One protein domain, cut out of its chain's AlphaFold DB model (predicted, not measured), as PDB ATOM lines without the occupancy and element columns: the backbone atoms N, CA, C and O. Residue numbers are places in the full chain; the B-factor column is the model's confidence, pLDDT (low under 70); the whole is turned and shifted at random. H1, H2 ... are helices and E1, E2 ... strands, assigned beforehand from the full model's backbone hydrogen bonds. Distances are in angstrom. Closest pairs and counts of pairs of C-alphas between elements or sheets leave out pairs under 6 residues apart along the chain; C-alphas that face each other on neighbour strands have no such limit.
ATOM      1  N   ALA A 182     105.956 215.756 223.286       87.12
ATOM      2  CA  ALA A 182     107.109 216.345 222.620       87.12
ATOM      3  C   ALA A 182     108.402 215.746 223.186       87.12
ATOM      4  O   ALA A 182     108.386 215.091 224.235       87.12
ATOM      5  N   LEU A 183     109.524 215.989 222.506       87.31
ATOM      6  CA  LEU A 183     110.853 215.695 223.022       87.31
ATOM      7  C   LEU A 183     111.051 216.490 224.329       87.31
ATOM      8  O   LEU A 183     110.913 217.714 224.309       87.31
ATOM      9  N   PRO A 184     111.357 215.829 225.459       85.25
ATOM     10  CA  PRO A 184     111.586 216.503 226.730       85.25
ATOM     11  C   PRO A 184     112.727 217.525 226.665       85.25
ATOM     12  O   PRO A 184     113.829 217.201 226.219       85.25
ATOM     13  N   ALA A 185     112.488 218.721 227.206       83.38
ATOM     14  CA  ALA A 185     113.472 219.804 227.324       83.38
ATOM     15  C   ALA A 185     114.774 219.385 228.022       83.38
ATOM     16  O   ALA A 185     115.866 219.763 227.602       83.38
ATOM     17  N   ALA A 186     114.667 218.467 228.984       81.38
ATOM     18  CA  ALA A 186     115.775 217.747 229.602       81.38
ATOM     19  C   ALA A 186     116.847 217.227 228.621       81.38
ATOM     20  O   ALA A 186     117.995 217.054 229.025       81.38
ATOM     21  N   PHE A 187     116.490 216.948 227.365       86.81
ATOM     22  CA  PHE A 187     117.408 216.425 226.355       86.81
ATOM     23  C   PHE A 187     118.141 217.492 225.545       86.81
ATOM     24  O   PHE A 187     119.126 217.150 224.896       86.81
ATOM     25  N   TYR A 188     117.715 218.755 225.579       88.19
ATOM     26  CA  TYR A 188     118.289 219.817 224.744       88.19
ATOM     27  C   TYR A 188     118.557 221.146 225.467       88.19
ATOM     28  O   TYR A 188     119.273 221.992 224.938       88.19
ATOM     29  N   GLU A 189     118.054 221.349 226.683       85.44
ATOM     30  CA  GLU A 189     118.276 222.584 227.459       85.44
ATOM     31  C   GLU A 189     119.534 222.548 228.339       85.44
ATOM     32  O   GLU A 189     119.860 223.522 229.008       85.44
ATOM     33  N   ARG A 190     120.273 221.436 228.339       79.19
ATOM     34  CA  ARG A 190     121.494 221.250 229.137       79.19
ATOM     35  C   ARG A 190     122.495 220.350 228.428       79.19
ATOM     36  O   ARG A 190     122.189 219.835 227.359       79.19
ATOM     37  N   HIS A 191     123.652 220.119 229.042       81.38
ATOM     38  CA  HIS A 191     124.652 219.160 228.573       81.38
ATOM     39  C   HIS A 191     124.849 218.023 229.569       81.38
ATOM     40  O   HIS A 191     124.940 218.250 230.776       81.38
ATOM     41  N   TYR A 192     124.978 216.809 229.045       78.00
ATOM     42  CA  TYR A 192     125.433 215.654 229.808       78.00
ATOM     43  C   TYR A 192     126.883 215.335 229.485       78.00
ATOM     44  O   TYR A 192     127.367 215.606 228.387       78.00
ATOM     45  N   LYS A 193     127.572 214.730 230.455       77.94
ATOM     46  CA  LYS A 193     128.940 214.246 230.263       77.94
ATOM     47  C   LYS A 193     128.998 213.139 229.209       77.94
ATOM     48  O   LYS A 193     129.898 213.132 228.377       77.94
ATOM     49  N   ASP A 194     128.024 212.234 229.255       83.56
ATOM     50  CA  ASP A 194     127.914 211.079 228.375       83.56
ATOM     51  C   ASP A 194     126.583 211.108 227.614       83.56
ATOM     52  O   ASP A 194     125.585 211.662 228.084       83.56
ATOM     53  N   LYS A 195     126.554 210.473 226.438       88.69
ATOM     54  CA  LYS A 195     125.318 210.321 225.662       88.69
ATOM     55  C   LYS A 195     124.329 209.421 226.394       88.69
ATOM     56  O   LYS A 195     124.613 208.249 226.649       88.69
ATOM     57  N   LEU A 196     123.131 209.940 226.630       87.94
ATOM     58  CA  LEU A 196     122.015 209.199 227.195       87.94
ATOM     59  C   LEU A 196     121.549 208.108 226.226       87.94
ATOM     60  O   LEU A 196     121.227 208.359 225.059       87.94
ATOM     61  N   GLN A 197     121.447 206.883 226.737       90.12
ATOM     62  CA  GLN A 197     120.810 205.771 226.042       90.12
ATOM     63  C   GLN A 197     119.304 205.829 226.301       90.12
ATOM     64  O   GLN A 197     118.796 205.221 227.250       90.12
ATOM     65  N   VAL A 198     118.600 206.595 225.466       87.56
ATOM     66  CA  VAL A 198     117.139 206.699 225.510       87.56
ATOM     67  C   VAL A 198     116.516 205.589 224.669       87.56
ATOM     68  O   VAL A 198     116.826 205.456 223.489       87.56
ATOM     69  N   ASN A 199     115.636 204.796 225.281       87.38
ATOM     70  CA  ASN A 199     114.982 203.658 224.634       87.38
ATOM     71  C   ASN A 199     113.458 203.746 224.721       87.38
ATOM     72  O   ASN A 199     112.913 204.180 225.740       87.38
ATOM     73  N   LYS A 200     112.783 203.223 223.685       85.62
ATOM     74  CA  LYS A 200     111.319 203.057 223.626       85.62
ATOM     75  C   LYS A 200     110.545 204.360 223.843       85.62
ATOM     76  O   LYS A 200     109.438 204.334 224.374       85.62
ATOM     77  N   LEU A 201     111.121 205.491 223.442       86.12
ATOM     78  CA  LEU A 201     110.473 206.789 223.532       86.12
ATOM     79  C   LEU A 201     109.376 206.873 222.464       86.12
ATOM     80  O   LEU A 201     109.653 206.823 221.267       86.12
ATOM     81  N   LYS A 202     108.121 206.979 222.904       86.12
ATOM     82  CA  LYS A 202     106.966 207.189 222.025       86.12
ATOM     83  C   LYS A 202     106.526 208.647 222.138       86.12
ATOM     84  O   LYS A 202     106.050 209.061 223.192       86.12
ATOM     85  N   LEU A 203     106.690 209.417 221.071       86.56
ATOM     86  CA  LEU A 203     106.254 210.810 220.966       86.56
ATOM     87  C   LEU A 203     105.011 210.927 220.077       86.56
ATOM     88  O   LEU A 203     104.788 210.067 219.220       86.56
ATOM     89  N   TYR A 204     104.205 211.978 220.240       84.06
ATOM     90  CA  TYR A 204     103.226 212.320 219.203       84.06
ATOM     91  C   TYR A 204     103.944 212.727 217.910       84.06
ATOM     92  O   TYR A 204     105.042 213.278 217.937       84.06
ATOM     93  N   TYR A 205     103.343 212.398 216.766       82.56
ATOM     94  CA  TYR A 205     103.892 212.754 215.461       82.56
ATOM     95  C   TYR A 205     103.756 214.261 215.221       82.56
ATOM     96  O   TYR A 205     102.828 214.902 215.713       82.56
ATOM     97  N   GLY A 206     104.677 214.824 214.448       85.81
ATOM     98  CA  GLY A 206     104.706 216.258 214.185       85.81
ATOM     99  C   GLY A 206     106.110 216.756 213.894       85.81
ATOM    100  O   GLY A 206     107.017 215.968 213.620       85.81
ATOM    101  N   VAL A 207     106.279 218.072 213.976       85.06
ATOM    102  CA  VAL A 207     107.572 218.741 213.838       85.06
ATOM    103  C   VAL A 207     107.848 219.517 215.122       85.06
ATOM    104  O   VAL A 207     107.019 220.325 215.538       85.06
ATOM    105  N   GLN A 208     108.999 219.272 215.746       89.94
ATOM    106  CA  GLN A 208     109.491 220.035 216.887       89.94
ATOM    107  C   GLN A 208     110.693 220.887 216.458       89.94
ATOM    108  O   GLN A 208     111.807 220.361 216.341       89.94
ATOM    109  N   PRO A 209     110.479 222.190 216.219       89.88
ATOM    110  CA  PRO A 209     111.564 223.122 215.963       89.88
ATOM    111  C   PRO A 209     112.372 223.379 217.243       89.88
ATOM    112  O   PRO A 209     111.801 223.665 218.294       89.88
ATOM    113  N   LEU A 210     113.697 223.305 217.143       90.94
ATOM    114  CA  LEU A 210     114.654 223.681 218.185       90.94
ATOM    115  C   LEU A 210     115.580 224.777 217.657       90.94
ATOM    116  O   LEU A 210     115.943 224.758 216.483       90.94
ATOM    117  N   ASN A 211     116.018 225.701 218.511       90.81
ATOM    118  CA  ASN A 211     117.037 226.668 218.097       90.81
ATOM    119  C   ASN A 211     118.406 225.986 217.878       90.81
ATOM    120  O   ASN A 211     118.612 224.828 218.248       90.81
ATOM    121  N   SER A 212     119.361 226.705 217.283       88.69
ATOM    122  CA  SER A 212     120.690 226.163 216.954       88.69
ATOM    123  C   SER A 212     121.413 225.525 218.149       88.69
ATOM    124  O   SER A 212     121.979 224.438 218.011       88.69
ATOM    125  N   THR A 213     121.348 226.154 219.325       91.12
ATOM    126  CA  THR A 213     121.969 225.653 220.559       91.12
ATOM    127  C   THR A 213     121.258 224.402 221.066       91.12
ATOM    128  O   THR A 213     121.894 223.382 221.304       91.12
ATOM    129  N   GLN A 214     119.930 224.436 221.165       92.56
ATOM    130  CA  GLN A 214     119.119 223.304 221.616       92.56
ATOM    131  C   GLN A 214     119.293 222.089 220.701       92.56
ATOM    132  O   GLN A 214     119.462 220.968 221.175       92.56
ATOM    133  N   TYR A 215     119.310 222.293 219.385       92.50
ATOM    134  CA  TYR A 215     119.515 221.208 218.433       92.50
ATOM    135  C   TYR A 215     120.907 220.574 218.585       92.50
ATOM    136  O   TYR A 215     121.028 219.348 218.634       92.50
ATOM    137  N   ALA A 216     121.958 221.388 218.733       91.50
ATOM    138  CA  ALA A 216     123.310 220.895 218.995       91.50
ATOM    139  C   ALA A 216     123.392 220.122 220.323       91.50
ATOM    140  O   ALA A 216     123.976 219.037 220.374       91.50
ATOM    141  N   ASN A 217     122.739 220.628 221.372       91.81
ATOM    142  CA  ASN A 217     122.655 219.965 222.670       91.81
ATOM    143  C   ASN A 217     121.939 218.619 222.560       91.81
ATOM    144  O   ASN A 217     122.437 217.626 223.080       91.81
ATOM    145  N   ALA A 218     120.825 218.552 221.828       91.69
ATOM    146  CA  ALA A 218     120.104 217.305 221.589       91.69
ATOM    147  C   ALA A 218     121.010 216.246 220.941       91.69
ATOM    148  O   ALA A 218     121.073 215.113 221.414       91.69
ATOM    149  N   LEU A 219     121.768 216.619 219.904       92.44
ATOM    150  CA  LEU A 219     122.704 215.715 219.224       92.44
ATOM    151  C   LEU A 219     123.892 215.295 220.105       92.44
ATOM    152  O   LEU A 219     124.397 214.172 219.979       92.44
ATOM    153  N   ALA A 220     124.352 216.189 220.982       91.44
ATOM    154  CA  ALA A 220     125.428 215.916 221.928       91.44
ATOM    155  C   ALA A 220     124.971 214.994 223.065       91.44
ATOM    156  O   ALA A 220     125.714 214.100 223.459       91.44
ATOM    157  N   ASN A 221     123.740 215.173 223.546       90.31
ATOM    158  CA  ASN A 221     123.180 214.449 224.681       90.31
ATOM    159  C   ASN A 221     122.598 213.091 224.305       90.31
ATOM    160  O   ASN A 221     122.533 212.204 225.153       90.31
ATOM    161  N   LEU A 222     122.129 212.924 223.069       91.00
ATOM    162  CA  LEU A 222     121.385 211.741 222.655       91.00
ATOM    163  C   LEU A 222     122.199 210.858 221.708       91.00
ATOM    164  O   LEU A 222     122.965 211.309 220.848       91.00
ATOM    165  N   ASN A 223     121.991 209.551 221.842       90.19
ATOM    166  CA  ASN A 223     122.377 208.592 220.818       90.19
ATOM    167  C   ASN A 223     121.261 208.504 219.764       90.19
ATOM    168  O   ASN A 223     120.304 207.745 219.923       90.19
ATOM    169  N   THR A 224     121.370 209.308 218.704       85.00
ATOM    170  CA  THR A 224     120.353 209.408 217.645       85.00
ATOM    171  C   THR A 224     120.144 208.091 216.903       85.00
ATOM    172  O   THR A 224     119.002 207.729 216.654       85.00
ATOM    173  N   SER A 225     121.200 207.307 216.658       85.75
ATOM    174  CA  SER A 225     121.080 205.989 216.018       85.75
ATOM    175  C   SER A 225     120.250 205.010 216.855       85.75
ATOM    176  O   SER A 225     119.438 204.261 216.317       85.75
ATOM    177  N   LEU A 226     120.417 205.027 218.182       86.12
ATOM    178  CA  LEU A 226     119.610 204.206 219.088       86.12
ATOM    179  C   LEU A 226     118.156 204.694 219.156       86.12
ATOM    180  O   LEU A 226     117.229 203.881 219.197       86.12
ATOM    181  N   LEU A 227     117.949 206.013 219.167       85.62
ATOM    182  CA  LEU A 227     116.615 206.608 219.137       85.62
ATOM    183  C   LEU A 227     115.877 206.251 217.851       85.62
ATOM    184  O   LEU A 227     114.742 205.804 217.927       85.62
ATOM    185  N   GLU A 228     116.518 206.361 216.691       81.44
ATOM    186  CA  GLU A 228     115.901 206.028 215.405       81.44
ATOM    187  C   GLU A 228     115.469 204.561 215.305       81.44
ATOM    188  O   GLU A 228     114.479 204.265 214.636       81.44
ATOM    189  N   GLN A 229     116.195 203.650 215.962       85.44
ATOM    190  CA  GLN A 229     115.893 202.215 215.973       85.44
ATOM    191  C   GLN A 229     114.824 201.830 217.001       85.44
ATOM    192  O   GLN A 229     114.060 200.892 216.785       85.44
ATOM    193  N   SER A 230     114.796 202.507 218.151       84.69
ATOM    194  CA  SER A 230     113.976 202.105 219.303       84.69
ATOM    195  C   SER A 230     112.761 202.998 219.555       84.69
ATOM    196  O   SER A 230     111.914 202.645 220.377       84.69
ATOM    197  N   SER A 231     112.701 204.160 218.908       85.19
ATOM    198  CA  SER A 231     111.793 205.270 219.202       85.19
ATOM    199  C   SER A 231     111.295 205.908 217.901       85.19
ATOM    200  O   SER A 231     111.899 205.755 216.843       85.19
ATOM    201  N   ASN A 232     110.188 206.647 217.949       87.50
ATOM    202  CA  ASN A 232     109.613 207.281 216.756       87.50
ATOM    203  C   ASN A 232     110.095 208.733 216.575       87.50
ATOM    204  O   ASN A 232     109.297 209.628 216.313       87.50
ATOM    205  N   VAL A 233     111.402 208.964 216.716       87.88
ATOM    206  CA  VAL A 233     112.034 210.292 216.601       87.88
ATOM    207  C   VAL A 233     112.990 210.307 215.411       87.88
ATOM    208  O   VAL A 233     113.638 209.298 215.134       87.88
ATOM    209  N   ASP A 234     113.042 211.417 214.686       88.00
ATOM    210  CA  ASP A 234     113.882 211.616 213.500       88.00
ATOM    211  C   ASP A 234     114.523 213.015 213.546       88.00
ATOM    212  O   ASP A 234     113.814 213.999 213.749       88.00
ATOM    213  N   PHE A 235     115.845 213.117 213.391       88.44
ATOM    214  CA  PHE A 235     116.591 214.383 213.446       88.44
ATOM    215  C   PHE A 235     116.996 214.811 212.029       88.44
ATOM    216  O   PHE A 235     117.845 214.171 211.414       88.44
ATOM    217  N   ARG A 236     116.420 215.904 211.504       85.94
ATOM    218  CA  ARG A 236     116.529 216.257 210.068       85.94
ATOM    219  C   ARG A 236     117.380 217.477 209.714       85.94
ATOM    220  O   ARG A 236     117.323 217.957 208.588       85.94
ATOM    221  N   GLY A 237     118.229 217.950 210.620       84.94
ATOM    222  CA  GLY A 237     119.038 219.142 210.362       84.94
ATOM    223  C   GLY A 237     118.145 220.376 210.362       84.94
ATOM    224  O   GLY A 237     117.459 220.595 211.350       84.94
ATOM    225  N   ASP A 238     118.139 221.172 209.296       84.06
ATOM    226  CA  ASP A 238     117.371 222.422 209.233       84.06
ATOM    227  C   ASP A 238     115.882 222.205 208.963       84.06
ATOM    228  O   ASP A 238     115.508 221.336 208.184       84.06
ATOM    229  N   CYS A 239     115.032 223.048 209.559       81.62
ATOM    230  CA  CYS A 239     113.590 223.075 209.311       81.62
ATOM    231  C   CYS A 239     113.213 223.694 207.944       81.62
ATOM    232  O   CYS A 239     112.033 223.914 207.672       81.62
ATOM    233  N   SER A 240     114.189 224.046 207.099       65.75
ATOM    234  CA  SER A 240     113.976 224.758 205.836       65.75
ATOM    235  C   SER A 240     113.467 223.815 204.739       65.75
ATOM    236  O   SER A 240     114.210 223.056 204.126       65.75
ATOM    237  N   GLY A 241     112.162 223.879 204.479       61.44
ATOM    238  CA  GLY A 241     111.480 223.115 203.433       61.44
ATOM    239  C   GLY A 241     110.130 222.586 203.907       61.44
ATOM    240  O   GLY A 241     109.755 222.757 205.066       61.44
ATOM    241  N   SER A 242     109.385 221.918 203.022       56.50
ATOM    242  CA  SER A 242     108.182 221.166 203.398       56.50
ATOM    243  C   SER A 242     108.584 219.899 204.159       56.50
ATOM    244  O   SER A 242     108.537 218.786 203.628       56.50
ATOM    245  N   ILE A 243     109.055 220.059 205.395       63.22
ATOM    246  CA  ILE A 243     109.284 218.936 206.297       63.22
ATOM    247  C   ILE A 243     107.916 218.457 206.744       63.22
ATOM    248  O   ILE A 243     107.355 218.904 207.741       63.22
ATOM    249  N   ASN A 244     107.358 217.551 205.955       60.34
ATOM    250  CA  ASN A 244     106.168 216.840 206.363       60.34
ATOM    251  C   ASN A 244     106.563 215.941 207.532       60.34
ATOM    252  O   ASN A 244     107.600 215.268 207.483       60.34
ATOM    253  N   ALA A 245     105.739 215.936 208.581       62.31
ATOM    254  CA  ALA A 245     105.835 214.922 209.615       62.31
ATOM    255  C   ALA A 245     105.881 213.559 208.911       62.31
ATOM    256  O   ALA A 245     104.970 213.212 208.159       62.31
ATOM    257  N   SER A 246     106.980 212.823 209.084       62.94
ATOM    258  CA  SER A 246     107.053 211.449 208.595       62.94
ATOM    259  C   SER A 246     105.925 210.676 209.271       62.94
ATOM    260  O   SER A 246     105.763 210.809 210.485       62.94
ATOM    261  N   GLU A 247     105.147 209.897 208.516       69.25
ATOM    262  CA  GLU A 247     104.001 209.158 209.061       69.25
ATOM    263  C   GLU A 247     104.402 208.417 210.350       69.25
ATOM    264  O   GLU A 247     105.289 207.563 210.354       69.25
ATOM    265  N   GLY A 248     103.801 208.819 211.474       75.38
ATOM    266  CA  GLY A 248     104.029 208.211 212.787       75.38
ATOM    267  C   GLY A 248     105.314 208.600 213.536       75.38
ATOM    268  O   GLY A 248     105.534 208.056 214.622       75.38
ATOM    269  N   ARG A 249     106.148 209.526 213.036       83.50
ATOM    270  CA  ARG A 249     107.377 209.986 213.719       83.50
ATOM    271  C   ARG A 249     107.341 211.478 214.052       83.50
ATOM    272  O   ARG A 249     106.788 212.285 213.307       83.50
ATOM    273  N   LEU A 250     107.967 211.842 215.169       88.25
ATOM    274  CA  LEU A 250     108.303 213.226 215.478       88.25
ATOM    275  C   LEU A 250     109.589 213.599 214.740       88.25
ATOM    276  O   LEU A 250     110.625 212.962 214.942       88.25
ATOM    277  N   VAL A 251     109.527 214.648 213.928       88.75
ATOM    278  CA  VAL A 251     110.703 215.238 213.293       88.75
ATOM    279  C   VAL A 251     111.229 216.369 214.167       88.75
ATOM    280  O   VAL A 251     110.528 217.345 214.414       88.75
ATOM    281  N   VAL A 252     112.470 216.252 214.620       89.69
ATOM    282  CA  VAL A 252     113.197 217.294 215.341       89.69
ATOM    283  C   VAL A 252     114.118 217.988 214.347       89.69
ATOM    284  O   VAL A 252     114.928 217.341 213.678       89.69
ATOM    285  N   CYS A 253     113.992 219.303 214.224       90.25
ATOM    286  CA  CYS A 253     114.791 220.087 213.289       90.25
ATOM    287  C   CYS A 253     115.238 221.403 213.925       90.25
ATOM    288  O   CYS A 253     114.637 221.903 214.874       90.25
ATOM    289  N   ARG A 254     116.330 221.949 213.404       91.12
ATOM    290  CA  ARG A 254     116.896 223.242 213.749       91.12
ATOM    291  C   ARG A 254     116.113 224.326 213.025       91.12
ATOM    292  O   ARG A 254     116.046 224.313 211.797       91.12
ATOM    293  N   THR A 255     115.529 225.274 213.750       86.62
ATOM    294  CA  THR A 255     114.948 226.459 213.116       86.62
ATOM    295  C   THR A 255     116.028 227.149 212.306       86.62
ATOM    296  O   THR A 255     117.135 227.363 212.804       86.62
ATOM    297  N   ALA A 256     115.730 227.466 211.044       66.62
ATOM    298  CA  ALA A 256     116.628 228.290 210.258       66.62
ATOM    299  C   ALA A 256     116.822 229.587 211.042       66.62
ATOM    300  O   ALA A 256     115.851 230.306 211.286       66.62
ATOM    301  N   ASN A 257     118.052 229.850 211.487       52.75
ATOM    302  CA  ASN A 257     118.394 231.184 211.940       52.75
ATOM    303  C   ASN A 257     118.020 232.103 210.771       52.75
ATOM    304  O   ASN A 257     118.563 231.956 209.669       52.75
TER     305      ASN A 257
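What this domain is: This is residues 182 to 257 of the 401 residues of an uncharacterized protein of Pythium insidiosum (UniProt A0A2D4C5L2). A small sheet of three parallel strands, E2, E4 and E3, forms a wall with H1 packed over one face, while H2 sits toward one end of E3 with the short strand E1 beside it. The unnamed residues 182 to 196 loop round on the H1 side of the sheet, and the long link of residues 239 to 249 swings out on its other side. The printed part has 76 residues, with two named helices and four named strands in the order E1 E2 H1 H2 E3 E4; the sheet's order is E2 E4 E3. The class is mixed, helices and strands, with under half of the residues in named elements. The whole is compact, with a radius of gyration of the C-alphas of 11.5 A and spans of 34 by 28 by 17 A.

Where its parts are: Start with the sheet: find C-alpha 206 at (104.706, 216.258, 214.185), where E2, residues 206 to 210, begins its 13.0 A. E4, residues 250 to 254, runs 13.3 A to C-alpha 254 at (116.896, 223.242, 213.749). E3, residues 233 to 238, is the longest strand at 15.2 A. Look next for H1, residues 212 to 221, which begins at (120.690, 226.163, 216.954) and covers 14.3 A. H2, residues 224 to 230, covers 9.8 A, and E1, residues 197 to 199, 6.4 A.

How they stand to each other: In the sheet, E4 is the inner strand. E2 and E4 are parallel at 27 degrees; look for N 208 and O 251, 2.8 A apart and within hydrogen-bond range. E4 and E3 are parallel at 25 degrees, with N 252 and O 234 at 2.8 A, also within that range. H1 is on the sheet at a height of 9.3 A, making two layers, a helix on one face of a sheet. It runs along the strands, at 26 degrees to E4 on the local plane. Its closest C-alphas to E4 are those of Tyr 215 and Arg 254, 5.7 A apart. E2, H1, H2 and E3 form a split strand-helix-strand unit, two strands running the same way with E4 between them, and its crossover is right-handed. H2 only grazes the sheet with residues 224 to 228; its closest C-alphas to E3 are those of Glu 228 and Asp 234, 6.2 A apart. H1 and H2 meet only through their link. E1 pairs with no named strand and is apart from E2, E3, E4 and H1; its closest C-alphas to H2 are those of Asn 199 and Ser 230, 5.6 A apart. In both helices every O i to N i+4 pair is within hydrogen-bond range.

The domain as a whole: The two C-alphas farthest apart are those of Lys 193 and Ser 242, 34.6 A. The printed part has no cut. The link from E3 to E4, 11 residues, is long. The mean pLDDT of the printed part is 83.5; look for values under 70 at residues 240 to 247 and 256 to 257.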